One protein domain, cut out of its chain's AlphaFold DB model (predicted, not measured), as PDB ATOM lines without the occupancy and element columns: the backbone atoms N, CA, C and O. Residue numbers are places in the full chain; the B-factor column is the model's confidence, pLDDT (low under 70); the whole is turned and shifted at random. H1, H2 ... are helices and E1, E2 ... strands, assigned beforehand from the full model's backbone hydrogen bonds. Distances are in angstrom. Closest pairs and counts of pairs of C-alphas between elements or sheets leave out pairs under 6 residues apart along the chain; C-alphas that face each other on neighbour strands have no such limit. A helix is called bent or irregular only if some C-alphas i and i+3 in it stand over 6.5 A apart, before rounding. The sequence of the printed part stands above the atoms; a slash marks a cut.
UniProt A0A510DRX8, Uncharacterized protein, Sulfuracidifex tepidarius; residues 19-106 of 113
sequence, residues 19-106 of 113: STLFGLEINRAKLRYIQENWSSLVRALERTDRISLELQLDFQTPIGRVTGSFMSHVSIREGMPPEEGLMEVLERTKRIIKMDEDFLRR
ATOM      1  N   SER A  19      15.649  81.276  28.749       56.50
ATOM      2  CA  SER A  19      14.253  81.719  28.591       56.50
ATOM      3  C   SER A  19      13.530  82.300  29.821       56.50
ATOM      4  O   SER A  19      12.299  82.281  29.872       56.50
ATOM      5  N   THR A  20      14.239  82.893  30.790       75.12
ATOM      6  CA  THR A  20      13.602  83.756  31.812       75.12
ATOM      7  C   THR A  20      14.221  85.154  31.816       75.12
ATOM      8  O   THR A  20      15.420  85.290  31.587       75.12
ATOM      9  N   LEU A  21      13.429  86.191  32.129       82.75
ATOM     10  CA  LEU A  21      13.938  87.559  32.346       82.75
ATOM     11  C   LEU A  21      15.089  87.580  33.364       82.75
ATOM     12  O   LEU A  21      16.066  88.297  33.197       82.75
ATOM     13  N   PHE A  22      15.008  86.733  34.389       85.31
ATOM     14  CA  PHE A  22      16.054  86.587  35.394       85.31
ATOM     15  C   PHE A  22      17.365  86.030  34.813       85.31
ATOM     16  O   PHE A  22      18.440  86.550  35.110       85.31
ATOM     17  N   GLY A  23      17.291  85.010  33.951       85.88
ATOM     18  CA  GLY A  23      18.453  84.470  33.237       85.88
ATOM     19  C   GLY A  23      19.111  85.510  32.326       85.88
ATOM     20  O   GLY A  23      20.333  85.675  32.364       85.88
ATOM     21  N   LEU A  24      18.300  86.273  31.584       89.69
ATOM     22  CA  LEU A  24      18.768  87.384  30.753       89.69
ATOM     23  C   LEU A  24      19.535  88.421  31.588       89.69
ATOM     24  O   LEU A  24      20.663  88.779  31.243       89.69
ATOM     25  N   GLU A  25      18.963  88.860  32.710       91.69
ATOM     26  CA  GLU A  25      19.584  89.875  33.564       91.69
ATOM     27  C   GLU A  25      20.848  89.377  34.271       91.69
ATOM     28  O   GLU A  25      21.833  90.117  34.338       91.69
ATOM     29  N   ILE A  26      20.904  88.106  34.693       91.88
ATOM     30  CA  ILE A  26      22.156  87.494  35.174       91.88
ATOM     31  C   ILE A  26      23.231  87.554  34.090       91.88
ATOM     32  O   ILE A  26      24.370  87.932  34.373       91.88
ATOM     33  N   ASN A  27      22.900  87.173  32.855       91.81
ATOM     34  CA  ASN A  27      23.874  87.137  31.770       91.81
ATOM     35  C   ASN A  27      24.340  88.545  31.376       91.81
ATOM     36  O   ASN A  27      25.537  88.747  31.165       91.81
ATOM     37  N   ARG A  28      23.437  89.534  31.353       94.19
ATOM     38  CA  ARG A  28      23.774  90.952  31.144       94.19
ATOM     39  C   ARG A  28      24.688  91.480  32.250       94.19
ATOM     40  O   ARG A  28      25.717  92.083  31.951       94.19
ATOM     41  N   ALA A  29      24.359  91.221  33.516       94.12
ATOM     42  CA  ALA A  29      25.186  91.634  34.648       94.12
ATOM     43  C   ALA A  29      26.560  90.957  34.634       94.12
ATOM     44  O   ALA A  29      27.573  91.618  34.843       94.12
ATOM     45  N   LYS A  30      26.614  89.663  34.305       94.56
ATOM     46  CA  LYS A  30      27.868  88.925  34.133       94.56
ATOM     47  C   LYS A  30      28.725  89.525  33.023       94.56
ATOM     48  O   LYS A  30      29.924  89.699  33.217       94.56
ATOM     49  N   LEU A  31      28.126  89.840  31.873       95.19
ATOM     50  CA  LEU A  31      28.830  90.447  30.745       95.19
ATOM     51  C   LEU A  31      29.450  91.792  31.149       95.19
ATOM     52  O   LEU A  31      30.648  91.981  30.945       95.19
ATOM     53  N   ARG A  32      28.660  92.671  31.784       96.19
ATOM     54  CA  ARG A  32      29.134  93.963  32.309       96.19
ATOM     55  C   ARG A  32      30.270  93.781  33.309       96.19
ATOM     56  O   ARG A  32      31.330  94.369  33.133       96.19
ATOM     57  N   TYR A  33      30.094  92.889  34.285       95.56
ATOM     58  CA  TYR A  33      31.112  92.605  35.294       95.56
ATOM     59  C   TYR A  33      32.439  92.186  34.654       95.56
ATOM     60  O   TYR A  33      33.494  92.681  35.049       95.56
ATOM     61  N   ILE A  34      32.403  91.289  33.660       95.00
ATOM     62  CA  ILE A  34      33.616  90.833  32.969       95.00
ATOM     63  C   ILE A  34      34.307  91.989  32.243       95.00
ATOM     64  O   ILE A  34      35.528  92.105  32.312       95.00
ATOM     65  N   GLN A  35      33.539  92.846  31.569       95.00
ATOM     66  CA  GLN A  35      34.075  93.998  30.842       95.00
ATOM     67  C   GLN A  35      34.704  95.036  31.782       95.00
ATOM     68  O   GLN A  35      35.779  95.550  31.491       95.00
ATOM     69  N   GLU A  36      34.071  95.306  32.923       96.75
ATOM     70  CA  GLU A  36      34.543  96.277  33.920       96.75
ATOM     71  C   GLU A  36      35.754  95.770  34.720       96.75
ATOM     72  O   GLU A  36      36.598  96.558  35.140       96.75
ATOM     73  N   ASN A  37      35.868  94.450  34.911       96.56
ATOM     74  CA  ASN A  37      36.878  93.834  35.779       96.56
ATOM     75  C   ASN A  37      37.905  92.986  35.014       96.56
ATOM     76  O   ASN A  37      38.555  92.124  35.612       96.56
ATOM     77  N   TRP A  38      38.074  93.229  33.709       95.88
ATOM     78  CA  TRP A  38      38.872  92.399  32.799       95.88
ATOM     79  C   TRP A  38      40.246  92.009  33.361       95.88
ATOM     80  O   TRP A  38      40.520  90.830  33.580       95.88
ATOM     81  N   SER A  39      41.102  92.990  33.669       96.25
ATOM     82  CA  SER A  39      42.470  92.728  34.140       96.25
ATOM     83  C   SER A  39      42.518  91.989  35.480       96.25
ATOM     84  O   SER A  39      43.442  91.217  35.725       96.25
ATOM     85  N   SER A  40      41.533  92.217  36.356       96.56
ATOM     86  CA  SER A  40      41.426  91.514  37.639       96.56
ATOM     87  C   SER A  40      41.064  90.044  37.424       96.56
ATOM     88  O   SER A  40      41.684  89.154  38.004       96.56
ATOM     89  N   LEU A  41      40.111  89.784  36.524       96.00
ATOM     90  CA  LEU A  41      39.685  88.434  36.170       96.00
ATOM     91  C   LEU A  41      40.793  87.643  35.480       96.00
ATOM     92  O   LEU A  41      40.999  86.496  35.850       96.00
ATOM     93  N   VAL A  42      41.539  88.251  34.554       96.38
ATOM     94  CA  VAL A  42      42.703  87.615  33.911       96.38
ATOM     95  C   VAL A  42      43.710  87.148  34.965       96.38
ATOM     96  O   VAL A  42      44.029  85.966  35.015       96.38
ATOM     97  N   ARG A  43      44.122  88.032  35.885       96.00
ATOM     98  CA  ARG A  43      45.067  87.689  36.969       96.00
ATOM     99  C   ARG A  43      44.547  86.614  37.918       96.00
ATOM    100  O   ARG A  43      45.315  85.824  38.456       96.00
ATOM    101  N   ALA A  44      43.248  86.622  38.197       94.62
ATOM    102  CA  ALA A  44      42.641  85.593  39.024       94.62
ATOM    103  C   ALA A  44      42.603  84.246  38.280       94.62
ATOM    104  O   ALA A  44      42.901  83.219  38.886       94.62
ATOM    105  N   LEU A  45      42.325  84.260  36.973       94.50
ATOM    106  CA  LEU A  45      42.278  83.070  36.126       94.50
ATOM    107  C   LEU A  45      43.660  82.445  35.874       94.50
ATOM    108  O   LEU A  45      43.756  81.246  35.663       94.50
ATOM    109  N   GLU A  46      44.748  83.211  35.988       94.50
ATOM    110  CA  GLU A  46      46.117  82.660  35.990       94.50
ATOM    111  C   GLU A  46      46.366  81.669  37.141       94.50
ATOM    112  O   GLU A  46      47.296  80.867  37.083       94.50
ATOM    113  N   ARG A  47      45.567  81.739  38.216       93.25
ATOM    114  CA  ARG A  47      45.726  80.918  39.430       93.25
ATOM    115  C   ARG A  47      44.673  79.819  39.558       93.25
ATOM    116  O   ARG A  47      44.802  78.963  40.430       93.25
ATOM    117  N   THR A  48      43.602  79.890  38.776       93.12
ATOM    118  CA  THR A  48      42.454  78.980  38.840       93.12
ATOM    119  C   THR A  48      41.672  79.045  37.538       93.12
ATOM    120  O   THR A  48      41.390  80.126  37.043       93.12
ATOM    121  N   ASP A  49      41.186  77.918  37.033       89.62
ATOM    122  CA  ASP A  49      40.346  77.916  35.827       89.62
ATOM    123  C   ASP A  49      38.910  78.395  36.092       89.62
ATOM    124  O   ASP A  49      38.089  78.485  35.176       89.62
ATOM    125  N   ARG A  50      38.569  78.683  37.358       93.19
ATOM    126  CA  ARG A  50      37.222  79.071  37.782       93.19
ATOM    127  C   ARG A  50      37.221  80.161  38.846       93.19
ATOM    128  O   ARG A  50      37.909  80.066  39.860       93.19
ATOM    129  N   ILE A  51      36.334  81.135  38.658       93.25
ATOM    130  CA  ILE A  51      36.085  82.256  39.567       93.25
ATOM    131  C   ILE A  51      34.586  82.355  39.844       93.25
ATOM    132  O   ILE A  51      33.761  82.252  38.932       93.25
ATOM    133  N   SER A  52      34.228  82.581  41.105       93.19
ATOM    134  CA  SER A  52      32.856  82.909  41.501       93.19
ATOM    135  C   SER A  52      32.670  84.425  41.493       93.19
ATOM    136  O   SER A  52      33.528  85.149  41.988       93.19
ATOM    137  N   LEU A  53      31.563  84.895  40.925       91.50
ATOM    138  CA  LEU A  53      31.219  86.309  40.808       91.50
ATOM    139  C   LEU A  53      29.996  86.613  41.658       91.50
ATOM    140  O   LEU A  53      29.008  85.884  41.581       91.50
ATOM    141  N   GLU A  54      30.043  87.716  42.389       92.06
ATOM    142  CA  GLU A  54      28.881  88.283  43.058       92.06
ATOM    143  C   GLU A  54      28.313  89.415  42.188       92.06
ATOM    144  O   GLU A  54      28.986  90.413  41.929       92.06
ATOM    145  N   LEU A  55      27.096  89.233  41.673       92.62
ATOM    146  CA  LEU A  55      26.439  90.141  40.735       92.62
ATOM    147  C   LEU A  55      25.264  90.838  41.415       92.62
ATOM    148  O   LEU A  55      24.349  90.179  41.906       92.62
ATOM    149  N   GLN A  56      25.256  92.167  41.386       90.19
ATOM    150  CA  GLN A  56      24.111  92.956  41.832       90.19
ATOM    151  C   GLN A  56      23.096  93.075  40.695       90.19
ATOM    152  O   GLN A  56      23.444  93.502  39.591       90.19
ATOM    153  N   LEU A  57      21.848  92.697  40.965       90.62
ATOM    154  CA  LEU A  57      20.734  92.840  40.033       90.62
ATOM    155  C   LEU A  57      19.703  93.816  40.586       90.62
ATOM    156  O   LEU A  57      19.407  93.818  41.781       90.62
ATOM    157  N   ASP A  58      19.134  94.605  39.684       90.50
ATOM    158  CA  ASP A  58      18.011  95.497  39.944       90.50
ATOM    159  C   ASP A  58      17.222  95.683  38.643       90.50
ATOM    160  O   ASP A  58      17.689  96.354  37.723       90.50
ATOM    161  N   PHE A  59      16.069  95.024  38.528       87.81
ATOM    162  CA  PHE A  59      15.254  95.060  37.313       87.81
ATOM    163  C   PHE A  59      13.766  94.829  37.594       87.81
ATOM    164  O   PHE A  59      13.373  94.321  38.646       87.81
ATOM    165  N   GLN A  60      12.917  95.207  36.640       84.56
ATOM    166  CA  GLN A  60      11.466  95.075  36.744       84.56
ATOM    167  C   GLN A  60      10.971  93.822  36.013       84.56
ATOM    168  O   GLN A  60      11.395  93.524  34.902       84.56
ATOM    169  N   THR A  61      10.014  93.118  36.613       82.62
ATOM    170  CA  THR A  61       9.261  92.020  35.986       82.62
ATOM    171  C   THR A  61       7.758  92.317  36.039       82.62
ATOM    172  O   THR A  61       7.349  93.211  36.792       82.62
ATOM    173  N   PRO A  62       6.900  91.558  35.326       77.25
ATOM    174  CA  PRO A  62       5.450  91.738  35.433       77.25
ATOM    175  C   PRO A  62       4.887  91.503  36.837       77.25
ATOM    176  O   PRO A  62       3.812  91.998  37.154       77.25
ATOM    177  N   ILE A  63       5.592  90.735  37.675       80.50
ATOM    178  CA  ILE A  63       5.149  90.396  39.035       80.50
ATOM    179  C   ILE A  63       5.764  91.302  40.108       80.50
ATOM    180  O   ILE A  63       5.381  91.210  41.270       80.50
ATOM    181  N   GLY A  64       6.705  92.179  39.741       83.44
ATOM    182  CA  GLY A  64       7.364  93.092  40.673       83.44
ATOM    183  C   GLY A  64       8.827  93.376  40.340       83.44
ATOM    184  O   GLY A  64       9.396  92.830  39.391       83.44
ATOM    185  N   ARG A  65       9.435  94.252  41.140       87.50
ATOM    186  CA  ARG A  65      10.862  94.580  41.073       87.50
ATOM    187  C   ARG A  65      11.686  93.480  41.737       87.50
ATOM    188  O   ARG A  65      11.355  93.036  42.834       87.50
ATOM    189  N   VAL A  66      12.771  93.078  41.090       85.75
ATOM    190  CA  VAL A  66      13.754  92.125  41.607       85.75
ATOM    191  C   VAL A  66      15.026  92.896  41.920       85.75
ATOM    192  O   VAL A  66      15.587  93.535  41.037       85.75
ATOM    193  N   THR A  67      15.478  92.833  43.171       89.94
ATOM    194  CA  THR A  67      16.732  93.445  43.620       89.94
ATOM    195  C   THR A  67      17.479  92.494  44.548       89.94
ATOM    196  O   THR A  67      16.855  91.816  45.367       89.94
ATOM    197  N   GLY A  68      18.801  92.401  44.403       87.81
ATOM    198  CA  GLY A  68      19.632  91.597  45.295       87.81
ATOM    199  C   GLY A  68      20.976  91.190  44.706       87.81
ATOM    200  O   GLY A  68      21.302  91.499  43.559       87.81
ATOM    201  N   SER A  69      21.731  90.459  45.523       89.88
ATOM    202  CA  SER A  69      23.029  89.893  45.169       89.88
ATOM    203  C   SER A  69      22.894  88.437  44.728       89.88
ATOM    204  O   SER A  69      22.244  87.635  45.403       89.88
ATOM    205  N   PHE A  70      23.515  88.085  43.603       88.19
ATOM    206  CA  PHE A  70      23.415  86.763  42.993       88.19
ATOM    207  C   PHE A  70      24.780  86.207  42.612       88.19
ATOM    208  O   PHE A  70      25.617  86.887  42.022       88.19
ATOM    209  N   MET A  71      24.982  84.922  42.890       89.88
ATOM    210  CA  MET A  71      26.231  84.241  42.569       89.88
ATOM    211  C   MET A  71      26.222  83.680  41.146       89.88
ATOM    212  O   MET A  71      25.386  82.850  40.792       89.88
ATOM    213  N   SER A  72      27.223  84.060  40.357       90.62
ATOM    214  CA  SER A  72      27.538  83.478  39.050       90.62
ATOM    215  C   SER A  72      28.970  82.946  39.032       90.62
ATOM    216  O   SER A  72      29.692  83.034  40.021       90.62
ATOM    217  N   HIS A  73      29.383  82.326  37.929       90.69
ATOM    218  CA  HIS A  73      30.736  81.784  37.790       90.69
ATOM    219  C   HIS A  73      31.285  82.057  36.399       90.69
ATOM    220  O   HIS A  73      30.571  81.937  35.401       90.69
ATOM    221  N   VAL A  74      32.571  82.368  36.334       90.94
ATOM    222  CA  VAL A  74      33.365  82.336  35.110       90.94
ATOM    223  C   VAL A  74      34.270  81.125  35.203       90.94
ATOM    224  O   VAL A  74      34.959  80.953  36.204       90.94
ATOM    225  N   SER A  75      34.238  80.294  34.171       92.00
ATOM    226  CA  SER A  75      35.143  79.162  34.035       92.00
ATOM    227  C   SER A  75      35.722  79.179  32.633       92.00
ATOM    228  O   SER A  75      34.959  79.321  31.669       92.00
ATOM    229  N   ILE A  76      37.036  79.029  32.541       91.56
ATOM    230  CA  ILE A  76      37.760  78.818  31.288       91.56
ATOM    231  C   ILE A  76      38.161  77.346  31.179       91.56
ATOM    232  O   ILE A  76      38.001  76.571  32.123       91.56
ATOM    233  N   ARG A  77      38.618  76.935  29.999       90.81
ATOM    234  CA  ARG A  77      39.132  75.582  29.791       90.81
ATOM    235  C   ARG A  77      40.522  75.464  30.418       90.81
ATOM    236  O   ARG A  77      41.332  76.367  30.244       90.81
ATOM    237  N   GLU A  78      40.794  74.343  31.076       88.06
ATOM    238  CA  GLU A  78      42.122  74.045  31.623       88.06
ATOM    239  C   GLU A  78      43.200  74.154  30.531       88.06
ATOM    240  O   GLU A  78      43.017  73.678  29.404       88.06
ATOM    241  N   GLY A  79      44.308  74.823  30.856       86.69
ATOM    242  CA  GLY A  79      45.437  75.034  29.946       86.69
ATOM    243  C   GLY A  79      45.219  76.091  28.854       86.69
ATOM    244  O   GLY A  79      46.120  76.316  28.047       86.69
ATOM    245  N   MET A  80      44.058  76.752  28.812       92.25
ATOM    246  CA  MET A  80      43.804  77.871  27.903       92.25
ATOM    247  C   MET A  80      44.350  79.180  28.492       92.25
ATOM    248  O   MET A  80      44.163  79.425  29.686       92.25
ATOM    249  N   PRO A  81      44.967  80.063  27.683       96.06
ATOM    250  CA  PRO A  81      45.348  81.389  28.150       96.06
ATOM    251  C   PRO A  81      44.133  82.139  28.726       96.06
ATOM    252  O   PRO A  81      43.086  82.182  28.070       96.06
ATOM    253  N   PRO A  82      44.237  82.755  29.918       95.06
ATOM    254  CA  PRO A  82      43.111  83.425  30.568       95.06
ATOM    255  C   PRO A  82      42.382  84.451  29.703       95.06
ATOM    256  O   PRO A  82      41.157  84.520  29.736       95.06
ATOM    257  N   GLU A  83      43.117  85.228  28.908       96.00
ATOM    258  CA  GLU A  83      42.546  86.232  28.006       96.00
ATOM    259  C   GLU A  83      41.696  85.585  26.907       96.00
ATOM    260  O   GLU A  83      40.563  86.009  26.674       96.00
ATOM    261  N   GLU A  84      42.197  84.518  26.279       95.00
ATOM    262  CA  GLU A  84      41.468  83.759  25.258       95.00
ATOM    263  C   GLU A  84      40.229  83.078  25.846       95.00
ATOM    264  O   GLU A  84      39.135  83.173  25.284       95.00
ATOM    265  N   GLY A  85      40.370  82.456  27.018       93.81
ATOM    266  CA  GLY A  85      39.254  81.819  27.709       93.81
ATOM    267  C   GLY A  85      38.182  82.818  28.131       93.81
ATOM    268  O   GLY A  85      36.986  82.560  27.972       93.81
ATOM    269  N   LEU A  86      38.578  83.995  28.617       94.44
ATOM    270  CA  LEU A  86      37.638  85.045  28.993       94.44
ATOM    271  C   LEU A  86      36.943  85.647  27.761       94.44
ATOM    272  O   LEU A  86      35.740  85.917  27.818       94.44
ATOM    273  N   MET A  87      37.646  85.768  26.628       95.44
ATOM    274  CA  MET A  87      37.041  86.123  25.339       95.44
ATOM    275  C   MET A  87      36.010  85.080  24.884       95.44
ATOM    276  O   MET A  87      34.903  85.455  24.489       95.44
ATOM    277  N   GLU A  88      36.310  83.780  24.992       93.44
ATOM    278  CA  GLU A  88      35.351  82.709  24.679       93.44
ATOM    279  C   GLU A  88      34.095  82.819  25.563       93.44
ATOM    280  O   GLU A  88      32.960  82.723  25.077       93.44
ATOM    281  N   VAL A  89      34.281  83.086  26.861       92.12
ATOM    282  CA  VAL A  89      33.180  83.292  27.810       92.12
ATOM    283  C   VAL A  89      32.336  84.510  27.429       92.12
ATOM    284  O   VAL A  89      31.104  84.408  27.467       92.12
ATOM    285  N   LEU A  90      32.947  85.634  27.041       93.62
ATOM    286  CA  LEU A  90      32.224  86.820  26.570       93.62
ATOM    287  C   LEU A  90      31.375  86.504  25.338       93.62
ATOM    288  O   LEU A  90      30.171  86.766  25.340       93.62
ATOM    289  N   GLU A  91      31.964  85.900  24.308       92.94
ATOM    290  CA  GLU A  91      31.259  85.592  23.058       92.94
ATOM    291  C   GLU A  91      30.140  84.566  23.255       92.94
ATOM    292  O   GLU A  91      29.052  84.681  22.681       92.94
ATOM    293  N   ARG A  92      30.347  83.569  24.120       90.31
ATOM    294  CA  ARG A  92      29.274  82.653  24.525       90.31
ATOM    295  C   ARG A  92      28.152  83.395  25.257       90.31
ATOM    296  O   ARG A  92      26.990  83.195  24.922       90.31
ATOM    297  N   THR A  93      28.483  84.266  26.209       90.38
ATOM    298  CA  THR A  93      27.487  85.013  26.999       90.38
ATOM    299  C   THR A  93      26.661  85.950  26.113       90.38
ATOM    300  O   THR A  93      25.438  85.959  26.220       90.38
ATOM    301  N   LYS A  94      27.287  86.667  25.167       92.50
ATOM    302  CA  LYS A  94      26.582  87.515  24.184       92.50
ATOM    303  C   LYS A  94      25.591  86.720  23.330       92.50
ATOM    304  O   LYS A  94      24.478  87.183  23.094       92.50
ATOM    305  N   ARG A  95      25.977  85.520  22.875       89.12
ATOM    306  CA  ARG A  95      25.080  84.637  22.109       89.12
ATOM    307  C   ARG A  95      23.868  84.207  22.931       89.12
ATOM    308  O   ARG A  95      22.759  84.253  22.410       89.12
ATOM    309  N   ILE A  96      24.075  83.852  24.199       87.75
ATOM    310  CA  ILE A  96      22.988  83.479  25.115       87.75
ATOM    311  C   ILE A  96      22.034  84.656  25.331       87.75
ATOM    312  O   ILE A  96      20.837  84.487  25.142       87.75
ATOM    313  N   ILE A  97      22.559  85.853  25.623       90.50
ATOM    314  CA  ILE A  97      21.749  87.075  25.773       90.50
ATOM    315  C   ILE A  97      20.874  87.288  24.540       90.50
ATOM    316  O   ILE A  97      19.669  87.462  24.669       90.50
ATOM    317  N   LYS A  98      21.460  87.216  23.340       88.88
ATOM    318  CA  LYS A  98      20.707  87.394  22.095       88.88
ATOM    319  C   LYS A  98      19.592  86.353  21.940       88.88
ATOM    320  O   LYS A  98      18.483  86.704  21.555       88.88
ATOM    321  N   MET A  99      19.873  85.087  22.251       86.19
ATOM    322  CA  MET A  99      18.865  84.021  22.213       86.19
ATOM    323  C   MET A  99      17.735  84.259  23.224       86.19
ATOM    324  O   MET A  99      16.568  84.088  22.873       86.19
ATOM    325  N   ASP A 100      18.068  84.672  24.449       85.81
ATOM    326  CA  ASP A 100      17.090  84.985  25.494       85.81
ATOM    327  C   ASP A 100      16.229  86.197  25.107       85.81
ATOM    328  O   ASP A 100      15.007  86.151  25.244       85.81
ATOM    329  N   GLU A 101      16.828  87.257  24.558       87.88
ATOM    330  CA  GLU A 101      16.105  88.427  24.046       87.88
ATOM    331  C   GLU A 101      15.157  88.051  22.901       87.88
ATOM    332  O   GLU A 101      13.987  88.439  22.916       87.88
ATOM    333  N   ASP A 102      15.630  87.278  21.919       85.50
ATOM    334  CA  ASP A 102      14.820  86.828  20.784       85.50
ATOM    335  C   ASP A 102      13.646  85.950  21.234       85.50
ATOM    336  O   ASP A 102      12.539  86.070  20.694       85.50
ATOM    337  N   PHE A 103      13.866  85.088  22.231       83.25
ATOM    338  CA  PHE A 103      12.811  84.292  22.845       83.25
ATOM    339  C   PHE A 103      11.794  85.190  23.554       83.25
ATOM    340  O   PHE A 103      10.606  85.151  23.232       83.25
ATOM    341  N   LEU A 104      12.245  86.041  24.479       83.06
ATOM    342  CA  LEU A 104      11.365  86.855  25.315       83.06
ATOM    343  C   LEU A 104      10.560  87.865  24.484       83.06
ATOM    344  O   LEU A 104       9.384  88.083  24.781       83.06
ATOM    345  N   ARG A 105      11.122  88.402  23.390       83.50
ATOM    346  CA  ARG A 105      10.413  89.289  22.443       83.50
ATOM    347  C   ARG A 105       9.187  88.637  21.804       83.50
ATOM    348  O   ARG A 105       8.295  89.351  21.349       83.50
ATOM    349  N   ARG A 106       9.150  87.303  21.741       79.81
ATOM    350  CA  ARG A 106       8.036  86.507  21.199       79.81
ATOM    351  C   ARG A 106       7.053  86.051  22.280       79.81
ATOM    352  O   ARG A 106       6.106  85.333  21.973       79.81
TER     353      ARG A 106
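What this domain is: This is residues 19 to 106 of the 113 residues of an uncharacterized protein of Sulfuracidifex tepidarius (UniProt A0A510DRX8). An elongated model in which helix H1 lies in the middle, between a long, bent hairpin of two strands, E1 and E2, on one side and the long helix H3 on the other. The short helix H2 turns off at one end of H1 and packs on the first turns of H3, and the end of E2 comes close to H3 near there too. The printed part has 88 residues, with three named helices and two named strands in the order H1, H2, E1, E2, H3; the sheet is E1 - E2, antiparallel, and the class is mixed, helices and strands. The whole is only just compact, close to loose, with a radius of gyration of the C-alphas of 14.0 A, and spans 43 by 25 by 18 A.

How they stand to each other: H1, residues 21 to 36, and H2, residues 38 to 45, are close but not clearly touching, about perpendicular at 85 degrees; their closest C-alphas are those of Ile 34 and Leu 41, 7.3 A apart. E1, residues 50 to 61, and E2, residues 64 to 75, form an antiparallel hairpin at 161 degrees between directions, with N 55 and O 70 at 2.8 A and N 68 and O 57 at 3.0 A, both within hydrogen-bond range. E1 bends by 63 degrees at residue 58 and E2 by 61 degrees at residue 68. The closest C-alphas of H1 and E1 are those of Ala 29 and Leu 55, 6.4 A apart. H3, residues 82 to 104, touches H1 at a shallow tilt of 29 degrees, opposite ways, closest at the C-alphas of Leu 24 and Ile 97, 5.8 A. H3 touches H2 with residues 82 to 86 alone, at a steep tilt of 66 degrees, closest at the C-alphas of Val 42 and Pro 82, 5.4 A. The closest C-alphas of E2 and H3 are those of Val 74 and Val 89, 7.4 A apart. E1 and H3 are apart. In H1, H2 and H3 every O i to N i+4 pair is within hydrogen-bond range.

Where its parts are: H1 runs 22.4 A from C-alpha 21 at (13.938, 87.559, 32.346) to C-alpha 36, and H2, residues 38 to 45, 10.5 A. E1, residues 50 to 61, measures 30.9 A and E2, residues 64 to 75, 31.8 A, starting at C-alpha 64 at (7.364, 93.092, 40.673). H3, residues 82 to 104, measures 32.4 A and ends at C-alpha 104 at (11.365, 86.855, 25.315).

The domain as a whole: The C-alphas of Ile 63 and Gly 79, the two farthest apart, are 44.1 A apart. The printed part has no cut and no long link. The mean pLDDT of the printed part is 90.2, and residue 19 is under 70.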